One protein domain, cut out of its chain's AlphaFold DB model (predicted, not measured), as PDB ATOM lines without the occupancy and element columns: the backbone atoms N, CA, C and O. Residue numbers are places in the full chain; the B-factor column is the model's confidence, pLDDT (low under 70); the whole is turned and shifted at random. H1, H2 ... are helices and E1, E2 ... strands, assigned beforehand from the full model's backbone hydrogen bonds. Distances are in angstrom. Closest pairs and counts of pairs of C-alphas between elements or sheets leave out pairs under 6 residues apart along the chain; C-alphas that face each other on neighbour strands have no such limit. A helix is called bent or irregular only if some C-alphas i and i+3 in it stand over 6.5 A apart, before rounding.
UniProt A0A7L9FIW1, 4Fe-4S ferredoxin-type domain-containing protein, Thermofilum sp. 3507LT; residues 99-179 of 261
ATOM      1  N   LEU A  99      13.166 -29.134   9.610       98.25
ATOM      2  CA  LEU A  99      12.551 -30.140   8.753       98.25
ATOM      3  C   LEU A  99      13.113 -29.998   7.340       98.25
ATOM      4  O   LEU A  99      13.114 -28.889   6.801       98.25
ATOM      5  N   SER A 100      13.512 -31.117   6.750       98.00
ATOM      6  CA  SER A 100      13.812 -31.255   5.328       98.00
ATOM      7  C   SER A 100      12.827 -32.240   4.701       98.00
ATOM      8  O   SER A 100      12.533 -33.281   5.290       98.00
ATOM      9  N   ILE A 101      12.295 -31.914   3.522       98.00
ATOM     10  CA  ILE A 101      11.501 -32.858   2.730       98.00
ATOM     11  C   ILE A 101      12.461 -33.531   1.755       98.00
ATOM     12  O   ILE A 101      12.943 -32.892   0.826       98.00
ATOM     13  N   ALA A 102      12.757 -34.803   2.002       97.12
ATOM     14  CA  ALA A 102      13.690 -35.579   1.191       97.12
ATOM     15  C   ALA A 102      12.996 -36.233  -0.013       97.12
ATOM     16  O   ALA A 102      13.609 -36.413  -1.061       97.12
ATOM     17  N   LYS A 103      11.707 -36.571   0.125       97.56
ATOM     18  CA  LYS A 103      10.890 -37.152  -0.944       97.56
ATOM     19  C   LYS A 103       9.447 -36.684  -0.822       97.56
ATOM     20  O   LYS A 103       8.840 -36.787   0.243       97.56
ATOM     21  N   GLU A 104       8.891 -36.200  -1.924       96.94
ATOM     22  CA  GLU A 104       7.479 -35.835  -2.010       96.94
ATOM     23  C   GLU A 104       6.579 -37.083  -1.984       96.94
ATOM     24  O   GLU A 104       6.929 -38.124  -2.537       96.94
ATOM     25  N   GLY A 105       5.419 -36.992  -1.329       95.31
ATOM     26  CA  GLY A 105       4.464 -38.099  -1.236       95.31
ATOM     27  C   GLY A 105       3.465 -37.946  -0.089       95.31
ATOM     28  O   GLY A 105       3.650 -37.130   0.816       95.31
ATOM     29  N   LYS A 106       2.387 -38.733  -0.131       95.50
ATOM     30  CA  LYS A 106       1.363 -38.796   0.917       95.50
ATOM     31  C   LYS A 106       0.876 -40.248   1.063       95.50
ATOM     32  O   LYS A 106       0.468 -40.809   0.047       95.50
ATOM     33  N   PRO A 107       0.870 -40.836   2.271       97.12
ATOM     34  CA  PRO A 107       1.360 -40.260   3.527       97.12
ATOM     35  C   PRO A 107       2.883 -40.054   3.533       97.12
ATOM     36  O   PRO A 107       3.617 -40.642   2.734       97.12
ATOM     37  N   THR A 108       3.359 -39.157   4.398       98.38
ATOM     38  CA  THR A 108       4.789 -38.852   4.557       98.38
ATOM     39  C   THR A 108       5.324 -39.488   5.832       98.38
ATOM     40  O   THR A 108       4.898 -39.133   6.933       98.38
ATOM     41  N   LEU A 109       6.313 -40.370   5.689       98.31
ATOM     42  CA  LEU A 109       7.064 -40.924   6.806       98.31
ATOM     43  C   LEU A 109       8.013 -39.855   7.364       98.31
ATOM     44  O   LEU A 109       8.829 -39.289   6.637       98.31
ATOM     45  N   VAL A 110       7.899 -39.565   8.657       98.44
ATOM     46  CA  VAL A 110       8.722 -38.580   9.367       98.44
ATOM     47  C   VAL A 110       9.745 -39.305  10.229       98.44
ATOM     48  O   VAL A 110       9.376 -40.126  11.073       98.44
ATOM     49  N   VAL A 111      11.021 -38.979  10.037       97.75
ATOM     50  CA  VAL A 111      12.158 -39.674  10.658       97.75
ATOM     51  C   VAL A 111      13.084 -38.694  11.365       97.75
ATOM     52  O   VAL A 111      13.192 -37.531  10.966       97.75
ATOM     53  N   SER A 112      13.760 -39.150  12.419       96.62
ATOM     54  CA  SER A 112      14.790 -38.350  13.090       96.62
ATOM     55  C   SER A 112      16.138 -38.449  12.370       96.62
ATOM     56  O   SER A 112      16.648 -39.552  12.146       96.62
ATOM     57  N   GLU A 113      16.756 -37.298  12.094       95.00
ATOM     58  CA  GLU A 113      18.132 -37.215  11.579       95.00
ATOM     59  C   GLU A 113      19.110 -37.941  12.523       95.00
ATOM     60  O   GLU A 113      18.986 -37.879  13.756       95.00
ATOM     61  N   GLY A 114      20.066 -38.666  11.934       87.00
ATOM     62  CA  GLY A 114      21.129 -39.385  12.642       87.00
ATOM     63  C   GLY A 114      20.709 -40.667  13.368       87.00
ATOM     64  O   GLY A 114      21.580 -41.448  13.740       87.00
ATOM     65  N   LEU A 115      19.407 -40.912  13.565       83.75
ATOM     66  CA  LEU A 115      18.913 -42.134  14.207       83.75
ATOM     67  C   LEU A 115      18.212 -43.073  13.223       83.75
ATOM     68  O   LEU A 115      18.482 -44.268  13.207       83.75
ATOM     69  N   GLU A 116      17.289 -42.537  12.431       91.81
ATOM     70  CA  GLU A 116      16.361 -43.341  11.627       91.81
ATOM     71  C   GLU A 116      16.522 -43.124  10.131       91.81
ATOM     72  O   GLU A 116      15.981 -43.902   9.360       91.81
ATOM     73  N   GLU A 117      17.256 -42.093   9.713       92.56
ATOM     74  CA  GLU A 117      17.281 -41.616   8.330       92.56
ATOM     75  C   GLU A 117      17.542 -42.728   7.305       92.56
ATOM     76  O   GLU A 117      16.757 -42.898   6.379       92.56
ATOM     77  N   SER A 118      18.571 -43.557   7.512       93.44
ATOM     78  CA  SER A 118      18.896 -44.649   6.580       93.44
ATOM     79  C   SER A 118      17.779 -45.696   6.468       93.44
ATOM     80  O   SER A 118      17.407 -46.095   5.365       93.44
ATOM     81  N   ILE A 119      17.222 -46.139   7.601       93.69
ATOM     82  CA  ILE A 119      16.143 -47.141   7.635       93.69
ATOM     83  C   ILE A 119      14.852 -46.521   7.074       93.69
ATOM     84  O   ILE A 119      14.133 -47.153   6.304       93.69
ATOM     85  N   GLY A 120      14.598 -45.260   7.408       95.19
ATOM     86  CA  GLY A 120      13.479 -44.456   6.952       95.19
ATOM     87  C   GLY A 120      13.433 -44.267   5.447       95.19
ATOM     88  O   GLY A 120      12.375 -44.452   4.852       95.19
ATOM     89  N   THR A 121      14.573 -43.976   4.821       96.62
ATOM     90  CA  THR A 121      14.692 -43.896   3.359       96.62
ATOM     91  C   THR A 121      14.312 -45.219   2.709       96.62
ATOM     92  O   THR A 121      13.425 -45.245   1.857       96.62
ATOM     93  N   LYS A 122      14.887 -46.333   3.180       96.00
ATOM     94  CA  LYS A 122      14.584 -47.672   2.648       96.00
ATOM     95  C   LYS A 122      13.105 -48.035   2.801       96.00
ATOM     96  O   LYS A 122      12.508 -48.589   1.883       96.00
ATOM     97  N   LEU A 123      12.492 -47.708   3.941       95.06
ATOM     98  CA  LEU A 123      11.062 -47.934   4.160       95.06
ATOM     99  C   LEU A 123      10.209 -47.043   3.248       95.06
ATOM    100  O   LEU A 123       9.290 -47.536   2.599       95.06
ATOM    101  N   ALA A 124      10.517 -45.751   3.141       96.62
ATOM    102  CA  ALA A 124       9.774 -44.838   2.276       96.62
ATOM    103  C   ALA A 124       9.858 -45.235   0.792       96.62
ATOM    104  O   ALA A 124       8.910 -45.035   0.032       96.62
ATOM    105  N   GLU A 125      10.969 -45.826   0.361       95.81
ATOM    106  CA  GLU A 125      11.101 -46.439  -0.961       95.81
ATOM    107  C   GLU A 125      10.257 -47.711  -1.080       95.81
ATOM    108  O   GLU A 125       9.374 -47.767  -1.937       95.81
ATOM    109  N   LYS A 126      10.451 -48.684  -0.181       94.81
ATOM    110  CA  LYS A 126       9.768 -49.990  -0.204       94.81
ATOM    111  C   LYS A 126       8.239 -49.883  -0.160       94.81
ATOM    112  O   LYS A 126       7.550 -50.711  -0.761       94.81
ATOM    113  N   TYR A 127       7.719 -48.885   0.550       94.12
ATOM    114  CA  TYR A 127       6.286 -48.655   0.751       94.12
ATOM    115  C   TYR A 127       5.717 -47.510  -0.101       94.12
ATOM    116  O   TYR A 127       4.533 -47.205   0.010       94.12
ATOM    117  N   GLY A 128       6.525 -46.871  -0.956       95.56
ATOM    118  CA  GLY A 128       6.056 -45.785  -1.824       95.56
ATOM    119  C   GLY A 128       5.603 -44.523  -1.073       95.56
ATOM    120  O   GLY A 128       4.770 -43.776  -1.577       95.56
ATOM    121  N   LEU A 129       6.142 -44.276   0.122       96.88
ATOM    122  CA  LEU A 129       5.781 -43.141   0.976       96.88
ATOM    123  C   LEU A 129       6.595 -41.888   0.617       96.88
ATOM    124  O   LEU A 129       7.692 -41.973   0.048       96.88
ATOM    125  N   GLY A 130       6.077 -40.720   1.007       98.19
ATOM    126  CA  GLY A 130       6.895 -39.507   1.126       98.19
ATOM    127  C   GLY A 130       7.882 -39.627   2.293       98.19
ATOM    128  O   GLY A 130       7.681 -40.448   3.191       98.19
ATOM    129  N   LEU A 131       8.928 -38.798   2.314       98.56
ATOM    130  CA  LEU A 131       9.942 -38.793   3.373       98.56
ATOM    131  C   LEU A 131      10.253 -37.375   3.853       98.56
ATOM    132  O   LEU A 131      10.610 -36.487   3.075       98.56
ATOM    133  N   ALA A 132      10.183 -37.203   5.168       98.50
ATOM    134  CA  ALA A 132      10.533 -35.992   5.886       98.50
ATOM    135  C   ALA A 132      11.573 -36.304   6.966       98.50
ATOM    136  O   ALA A 132      11.346 -37.158   7.820       98.50
ATOM    137  N   VAL A 133      12.681 -35.567   6.975       98.38
ATOM    138  CA  VAL A 133      13.748 -35.702   7.975       98.38
ATOM    139  C   VAL A 133      13.674 -34.530   8.946       98.38
ATOM    140  O   VAL A 133      13.679 -33.366   8.533       98.38
ATOM    141  N   VAL A 134      13.585 -34.823  10.243       98.19
ATOM    142  CA  VAL A 134      13.548 -33.824  11.316       98.19
ATOM    143  C   VAL A 134      14.815 -33.911  12.154       98.19
ATOM    144  O   VAL A 134      15.118 -34.937  12.760       98.19
ATOM    145  N   ARG A 135      15.528 -32.791  12.247       97.81
ATOM    146  CA  ARG A 135      16.704 -32.632  13.104       97.81
ATOM    147  C   ARG A 135      16.315 -32.118  14.490       97.81
ATOM    148  O   ARG A 135      15.331 -31.396  14.644       97.81
ATOM    149  N   GLY A 136      17.106 -32.499  15.492       95.88
ATOM    150  CA  GLY A 136      16.983 -32.080  16.893       95.88
ATOM    151  C   GLY A 136      16.296 -33.106  17.799       95.88
ATOM    152  O   GLY A 136      16.552 -33.146  18.997       95.88
ATOM    153  N   ILE A 137      15.480 -34.014  17.259       95.69
ATOM    154  CA  ILE A 137      14.758 -35.016  18.069       95.69
ATOM    155  C   ILE A 137      15.730 -35.922  18.846       95.69
ATOM    156  O   ILE A 137      15.538 -36.143  20.045       95.69
ATOM    157  N   THR A 138      16.817 -36.376  18.216       92.62
ATOM    158  CA  THR A 138      17.873 -37.166  18.874       92.62
ATOM    159  C   THR A 138      18.464 -36.457  20.099       92.62
ATOM    160  O   THR A 138      18.657 -37.088  21.143       92.62
ATOM    161  N   GLU A 139      18.697 -35.145  20.012       91.75
ATOM    162  CA  GLU A 139      19.254 -34.319  21.094       91.75
ATOM    163  C   GLU A 139      18.279 -34.250  22.278       91.75
ATOM    164  O   GLU A 139      18.675 -34.478  23.423       91.75
ATOM    165  N   ARG A 140      16.971 -34.067  22.021       93.31
ATOM    166  CA  ARG A 140      15.931 -34.094  23.069       93.31
ATOM    167  C   ARG A 140      15.982 -35.369  23.903       93.31
ATOM    168  O   ARG A 140      15.924 -35.283  25.126       93.31
ATOM    169  N   TYR A 141      16.114 -36.544  23.288       91.19
ATOM    170  CA  TYR A 141      16.099 -37.821  24.025       91.19
ATOM    171  C   TYR A 141      17.466 -38.313  24.491       91.19
ATOM    172  O   TYR A 141      17.546 -39.327  25.193       91.19
ATOM    173  N   THR A 142      18.540 -37.645  24.088       89.62
ATOM    174  CA  THR A 142      19.894 -37.948  24.563       89.62
ATOM    175  C   THR A 142      20.260 -37.046  25.735       89.62
ATOM    176  O   THR A 142      20.781 -37.531  26.740       89.62
ATOM    177  N   GLU A 143      19.868 -35.776  25.672       90.94
ATOM    178  CA  GLU A 143      20.206 -34.765  26.675       90.94
ATOM    179  C   GLU A 143      19.040 -34.430  27.613       90.94
ATOM    180  O   GLU A 143      19.259 -34.028  28.749       90.94
ATOM    181  N   GLY A 144      17.791 -34.656  27.204       90.88
ATOM    182  CA  GLY A 144      16.629 -34.210  27.977       90.88
ATOM    183  C   GLY A 144      16.300 -32.735  27.743       90.88
ATOM    184  O   GLY A 144      15.846 -32.053  28.644       90.88
ATOM    185  N   ARG A 145      16.546 -32.182  26.555       93.62
ATOM    186  CA  ARG A 145      16.208 -30.776  26.277       93.62
ATOM    187  C   ARG A 145      14.750 -30.613  25.851       93.62
ATOM    188  O   ARG A 145      14.227 -31.425  25.084       93.62
ATOM    189  N   ARG A 146      14.104 -29.529  26.294       94.69
ATOM    190  CA  ARG A 146      12.783 -29.125  25.780       94.69
ATOM    191  C   ARG A 146      12.865 -28.694  24.316       94.69
ATOM    192  O   ARG A 146      13.900 -28.218  23.858       94.69
ATOM    193  N   VAL A 147      11.751 -28.798  23.598       96.75
ATOM    194  CA  VAL A 147      11.639 -28.310  22.213       96.75
ATOM    195  C   VAL A 147      11.215 -26.848  22.188       96.75
ATOM    196  O   VAL A 147      10.296 -26.440  22.898       96.75
ATOM    197  N   GLU A 148      11.855 -26.055  21.332       97.81
ATOM    198  CA  GLU A 148      11.443 -24.686  21.049       97.81
ATOM    199  C   GLU A 148      10.079 -24.666  20.335       97.81
ATOM    200  O   GLU A 148       9.933 -25.156  19.211       97.81
ATOM    201  N   ILE A 149       9.078 -24.045  20.967       97.19
ATOM    202  CA  ILE A 149       7.679 -24.034  20.504       97.19
ATOM    203  C   ILE A 149       7.530 -23.425  19.100       97.19
ATOM    204  O   ILE A 149       6.746 -23.921  18.291       97.19
ATOM    205  N   SER A 150       8.261 -22.349  18.794       98.12
ATOM    206  CA  SER A 150       8.211 -21.685  17.482       98.12
ATOM    207  C   SER A 150       8.692 -22.617  16.364       98.12
ATOM    208  O   SER A 150       8.034 -22.718  15.326       98.12
ATOM    209  N   SER A 151       9.784 -23.351  16.597       98.50
ATOM    210  CA  SER A 151      10.310 -24.343  15.656       98.50
ATOM    211  C   SER A 151       9.344 -25.511  15.444       98.50
ATOM    212  O   SER A 151       9.045 -25.850  14.300       98.50
ATOM    213  N   LEU A 152       8.755 -26.047  16.522       98.31
ATOM    214  CA  LEU A 152       7.755 -27.114  16.452       98.31
ATOM    215  C   LEU A 152       6.539 -26.691  15.623       98.31
ATOM    216  O   LEU A 152       6.124 -27.410  14.716       98.31
ATOM    217  N   ARG A 153       5.999 -25.493  15.878       98.31
ATOM    218  CA  ARG A 153       4.873 -24.947  15.102       98.31
ATOM    219  C   ARG A 153       5.212 -24.821  13.620       98.31
ATOM    220  O   ARG A 153       4.364 -25.125  12.785       98.31
ATOM    221  N   LYS A 154       6.435 -24.391  13.285       98.38
ATOM    222  CA  LYS A 154       6.893 -24.292  11.893       98.38
ATOM    223  C   LYS A 154       6.945 -25.669  11.225       98.38
ATOM    224  O   LYS A 154       6.404 -25.815  10.135       98.38
ATOM    225  N   VAL A 155       7.530 -26.667  11.891       98.44
ATOM    226  CA  VAL A 155       7.592 -28.056  11.397       98.44
ATOM    227  C   VAL A 155       6.186 -28.620  11.171       98.44
ATOM    228  O   VAL A 155       5.884 -29.095  10.078       98.44
ATOM    229  N   LEU A 156       5.295 -28.497  12.158       98.31
ATOM    230  CA  LEU A 156       3.922 -28.999  12.060       98.31
ATOM    231  C   LEU A 156       3.109 -28.299  10.971       98.31
ATOM    232  O   LEU A 156       2.351 -28.957  10.260       98.31
ATOM    233  N   LYS A 157       3.288 -26.984  10.792       97.88
ATOM    234  CA  LYS A 157       2.642 -26.237   9.705       97.88
ATOM    235  C   LYS A 157       3.025 -26.807   8.338       97.88
ATOM    236  O   LYS A 157       2.149 -26.963   7.493       97.88
ATOM    237  N   THR A 158       4.296 -27.149   8.138       97.00
ATOM    238  CA  THR A 158       4.774 -27.750   6.885       97.00
ATOM    239  C   THR A 158       4.263 -29.181   6.694       97.00
ATOM    240  O   THR A 158       3.896 -29.559   5.583       97.00
ATOM    241  N   LEU A 159       4.206 -29.980   7.763       97.62
ATOM    242  CA  LEU A 159       3.788 -31.385   7.700       97.62
ATOM    243  C   LEU A 159       2.272 -31.582   7.557       97.62
ATOM    244  O   LEU A 159       1.850 -32.598   7.017       97.62
ATOM    245  N   ARG A 160       1.441 -30.628   8.001       95.00
ATOM    246  CA  ARG A 160      -0.026 -30.780   8.088       95.00
ATOM    247  C   ARG A 160      -0.692 -31.284   6.802       95.00
ATOM    248  O   ARG A 160      -1.648 -32.047   6.873       95.00
ATOM    249  N   HIS A 161      -0.209 -30.862   5.636       93.94
ATOM    250  CA  HIS A 161      -0.808 -31.213   4.341       93.94
ATOM    251  C   HIS A 161      -0.304 -32.545   3.764       93.94
ATOM    252  O   HIS A 161      -0.776 -32.980   2.716       93.94
ATOM    253  N   ARG A 162       0.639 -33.194   4.451       96.44
ATOM    254  CA  ARG A 162       1.388 -34.357   3.967       96.44
ATOM    255  C   ARG A 162       0.986 -35.673   4.628       96.44
ATOM    256  O   ARG A 162       1.598 -36.688   4.330       96.44
ATOM    257  N   ASP A 163      -0.029 -35.640   5.497       96.50
ATOM    258  CA  ASP A 163      -0.465 -36.778   6.319       96.50
ATOM    259  C   ASP A 163       0.730 -37.453   7.019       96.50
ATOM    260  O   ASP A 163       1.202 -38.512   6.599       96.50
ATOM    261  N   PRO A 164       1.338 -36.740   7.988       98.06
ATOM    262  CA  PRO A 164       2.617 -37.125   8.553       98.06
ATOM    263  C   PRO A 164       2.459 -38.301   9.514       98.06
ATOM    264  O   PRO A 164       1.660 -38.249  10.451       98.06
ATOM    265  N   VAL A 165       3.302 -39.311   9.338       97.81
ATOM    266  CA  VAL A 165       3.345 -40.507  10.180       97.81
ATOM    267  C   VAL A 165       4.754 -40.659  10.738       97.81
ATOM    268  O   VAL A 165       5.729 -40.692   9.992       97.81
ATOM    269  N   ALA A 166       4.889 -40.721  12.058       97.38
ATOM    270  CA  ALA A 166       6.177 -40.879  12.718       97.38
ATOM    271  C   ALA A 166       6.702 -42.308  12.580       97.38
ATOM    272  O   ALA A 166       6.017 -43.265  12.944       97.38
ATOM    273  N   MET A 167       7.958 -42.446  12.164       95.38
ATOM    274  CA  MET A 167       8.638 -43.737  12.131       95.38
ATOM    275  C   MET A 167       8.968 -44.276  13.523       95.38
ATOM    276  O   MET A 167       9.099 -45.486  13.676       95.38
ATOM    277  N   SER A 168       9.099 -43.417  14.537       94.88
ATOM    278  CA  SER A 168       9.515 -43.823  15.879       94.88
ATOM    279  C   SER A 168       8.674 -43.229  17.004       94.88
ATOM    280  O   SER A 168       8.043 -42.179  16.828       94.88
ATOM    281  N   PRO A 169       8.696 -43.861  18.192       94.19
ATOM    282  CA  PRO A 169       8.095 -43.308  19.403       94.19
ATOM    283  C   PRO A 169       8.612 -41.898  19.729       94.19
ATOM    284  O   PRO A 169       7.841 -41.028  20.131       94.19
ATOM    285  N   GLU A 170       9.907 -41.650  19.532       94.69
ATOM    286  CA  GLU A 170      10.563 -40.366  19.764       94.69
ATOM    287  C   GLU A 170      10.004 -39.256  18.874       94.69
ATOM    288  O   GLU A 170       9.703 -38.159  19.369       94.69
ATOM    289  N   VAL A 171       9.849 -39.538  17.578       96.88
ATOM    290  CA  VAL A 171       9.271 -38.598  16.612       96.88
ATOM    291  C   VAL A 171       7.791 -38.376  16.910       96.88
ATOM    292  O   VAL A 171       7.360 -37.224  17.003       96.88
ATOM    293  N   ALA A 172       7.038 -39.452  17.155       96.75
ATOM    294  CA  ALA A 172       5.615 -39.388  17.480       96.75
ATOM    295  C   ALA A 172       5.364 -38.511  18.714       96.75
ATOM    296  O   ALA A 172       4.545 -37.594  18.669       96.75
ATOM    297  N   HIS A 173       6.116 -38.739  19.793       95.50
ATOM    298  CA  HIS A 173       5.986 -37.984  21.037       95.50
ATOM    299  C   HIS A 173       6.476 -36.533  20.907       95.50
ATOM    300  O   HIS A 173       5.860 -35.633  21.468       95.50
ATOM    301  N   SER A 174       7.551 -36.265  20.153       95.75
ATOM    302  CA  SER A 174       8.075 -34.890  20.020       95.75
ATOM    303  C   SER A 174       7.186 -33.993  19.171       95.75
ATOM    304  O   SER A 174       7.093 -32.796  19.440       95.75
ATOM    305  N   LEU A 175       6.586 -34.554  18.120       97.19
ATOM    306  CA  LEU A 175       5.775 -33.805  17.165       97.19
ATOM    307  C   LEU A 175       4.275 -33.898  17.468       97.19
ATOM    308  O   LEU A 175       3.512 -33.074  16.980       97.19
ATOM    309  N   GLY A 176       3.842 -34.870  18.272       95.81
ATOM    310  CA  GLY A 176       2.422 -35.116  18.525       95.81
ATOM    311  C   GLY A 176       1.685 -35.644  17.289       95.81
ATOM    312  O   GLY A 176       0.533 -35.279  17.067       95.81
ATOM    313  N   ILE A 177       2.350 -36.468  16.474       96.88
ATOM    314  CA  ILE A 177       1.782 -37.084  15.261       96.88
ATOM    315  C   ILE A 177       1.573 -38.601  15.459       96.88
ATOM    316  O   ILE A 177       2.161 -39.177  16.384       96.88
ATOM    317  N   PRO A 178       0.728 -39.264  14.644       96.06
ATOM    318  CA  PRO A 178       0.531 -40.713  14.713       96.06
ATOM    319  C   PRO A 178       1.837 -41.484  14.518       96.06
ATOM    320  O   PRO A 178       2.691 -41.081  13.733       96.06
ATOM    321  N   PHE A 179       1.992 -42.591  15.236       96.31
ATOM    322  CA  PHE A 179       3.103 -43.522  15.067       96.31
ATOM    323  C   PHE A 179       2.766 -44.548  13.978       96.31
ATOM    324  O   PHE A 179       1.630 -45.007  13.906       96.31
TER     325      PHE A 179
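Overview. This is residues 99 to 179 of the 261 residues of the protein "4Fe-4S ferredoxin-type domain-containing protein" of Thermofilum sp. 3507LT (UniProt A0A7L9FIW1). A small, twisted four-strand sheet is sandwiched between helices: H1 covers one face, running along the strands, while H3 and H4 cover the other, H3 along the strands and H4 across them. H2 sits off the sheet, past the end of E3. The printed part has 81 residues with four named helices and four named strands, in the order E1 E2 H1 E3 H2 H3 E4 H4. The sheet is mixed, in the order E1 E3 E2 E4, and the class is mixed, helices and strands. The whole is compact, with a radius of gyration of the C-alphas of 11.6 A and spans of 33 by 23 by 19 A.

Arrangement. Start at the inner strands E3, residues 130 to 135, and E2, residues 108 to 112: they are parallel at 25 degrees, with N 109 and O 130 2.8 A apart, within hydrogen-bond range. Edge strand E1, residues 99 to 103, is antiparallel to E3 at 153 degrees, with N 133 and O 100 at 2.8 A. Edge strand E4, residues 164 to 166, is parallel to E2 at 40 degrees, with N 110 and O 165 at 2.8 A. The sheet is only just strongly twisted, its C-alphas up to 4.3 A off the best plane. H1, residues 117 to 126, is over E3 and E2 at a height over the sheet of 8.8 A; its closest C-alphas to E2 are Glu 117 and Val 111, 6.0 A. E2, H1 and E3 form a strand-helix-strand unit, two parallel neighbour strands with a helix between, its crossover right-handed. On the opposite face, H3, residues 149 to 162, is over E3 and E2 at a height of 8.4 A; it is irregular, C-alphas 158 and 161 being 7.0 A apart. H4, residues 169 to 175, on the same face as H3, is only just over E2, with 3 of its C-alphas falling on it. H2, residues 137 to 143, touches H4, the closest C-alphas being Ile 137 and Val 171, 6.7 A. E3, H2 H3 and E4 form a split unit, with E2 between its strands, also right-handed. Each O i to N i+4 pair is within hydrogen-bond range in H1, H2 and H4; in H3, 8 of 10 are.

Along the chain. Find C-alpha 99 at (12.551, -30.140, 8.753), where E1 begins. E3 runs 16.9 A from C-alpha 130 at (6.895, -39.507, 1.126). H3 runs 20.5 A and H1 14.1 A. H4 ends at C-alpha 175, (5.775, -33.805, 17.165).

Size, cuts and confidence. The two C-alphas farthest apart are those of Gly 128 and Gly 144, 33.7 A. The printed part has no cut, and its links between named elements are tight. Mean pLDDT of the printed part is 95.8; no printed residue is under 70.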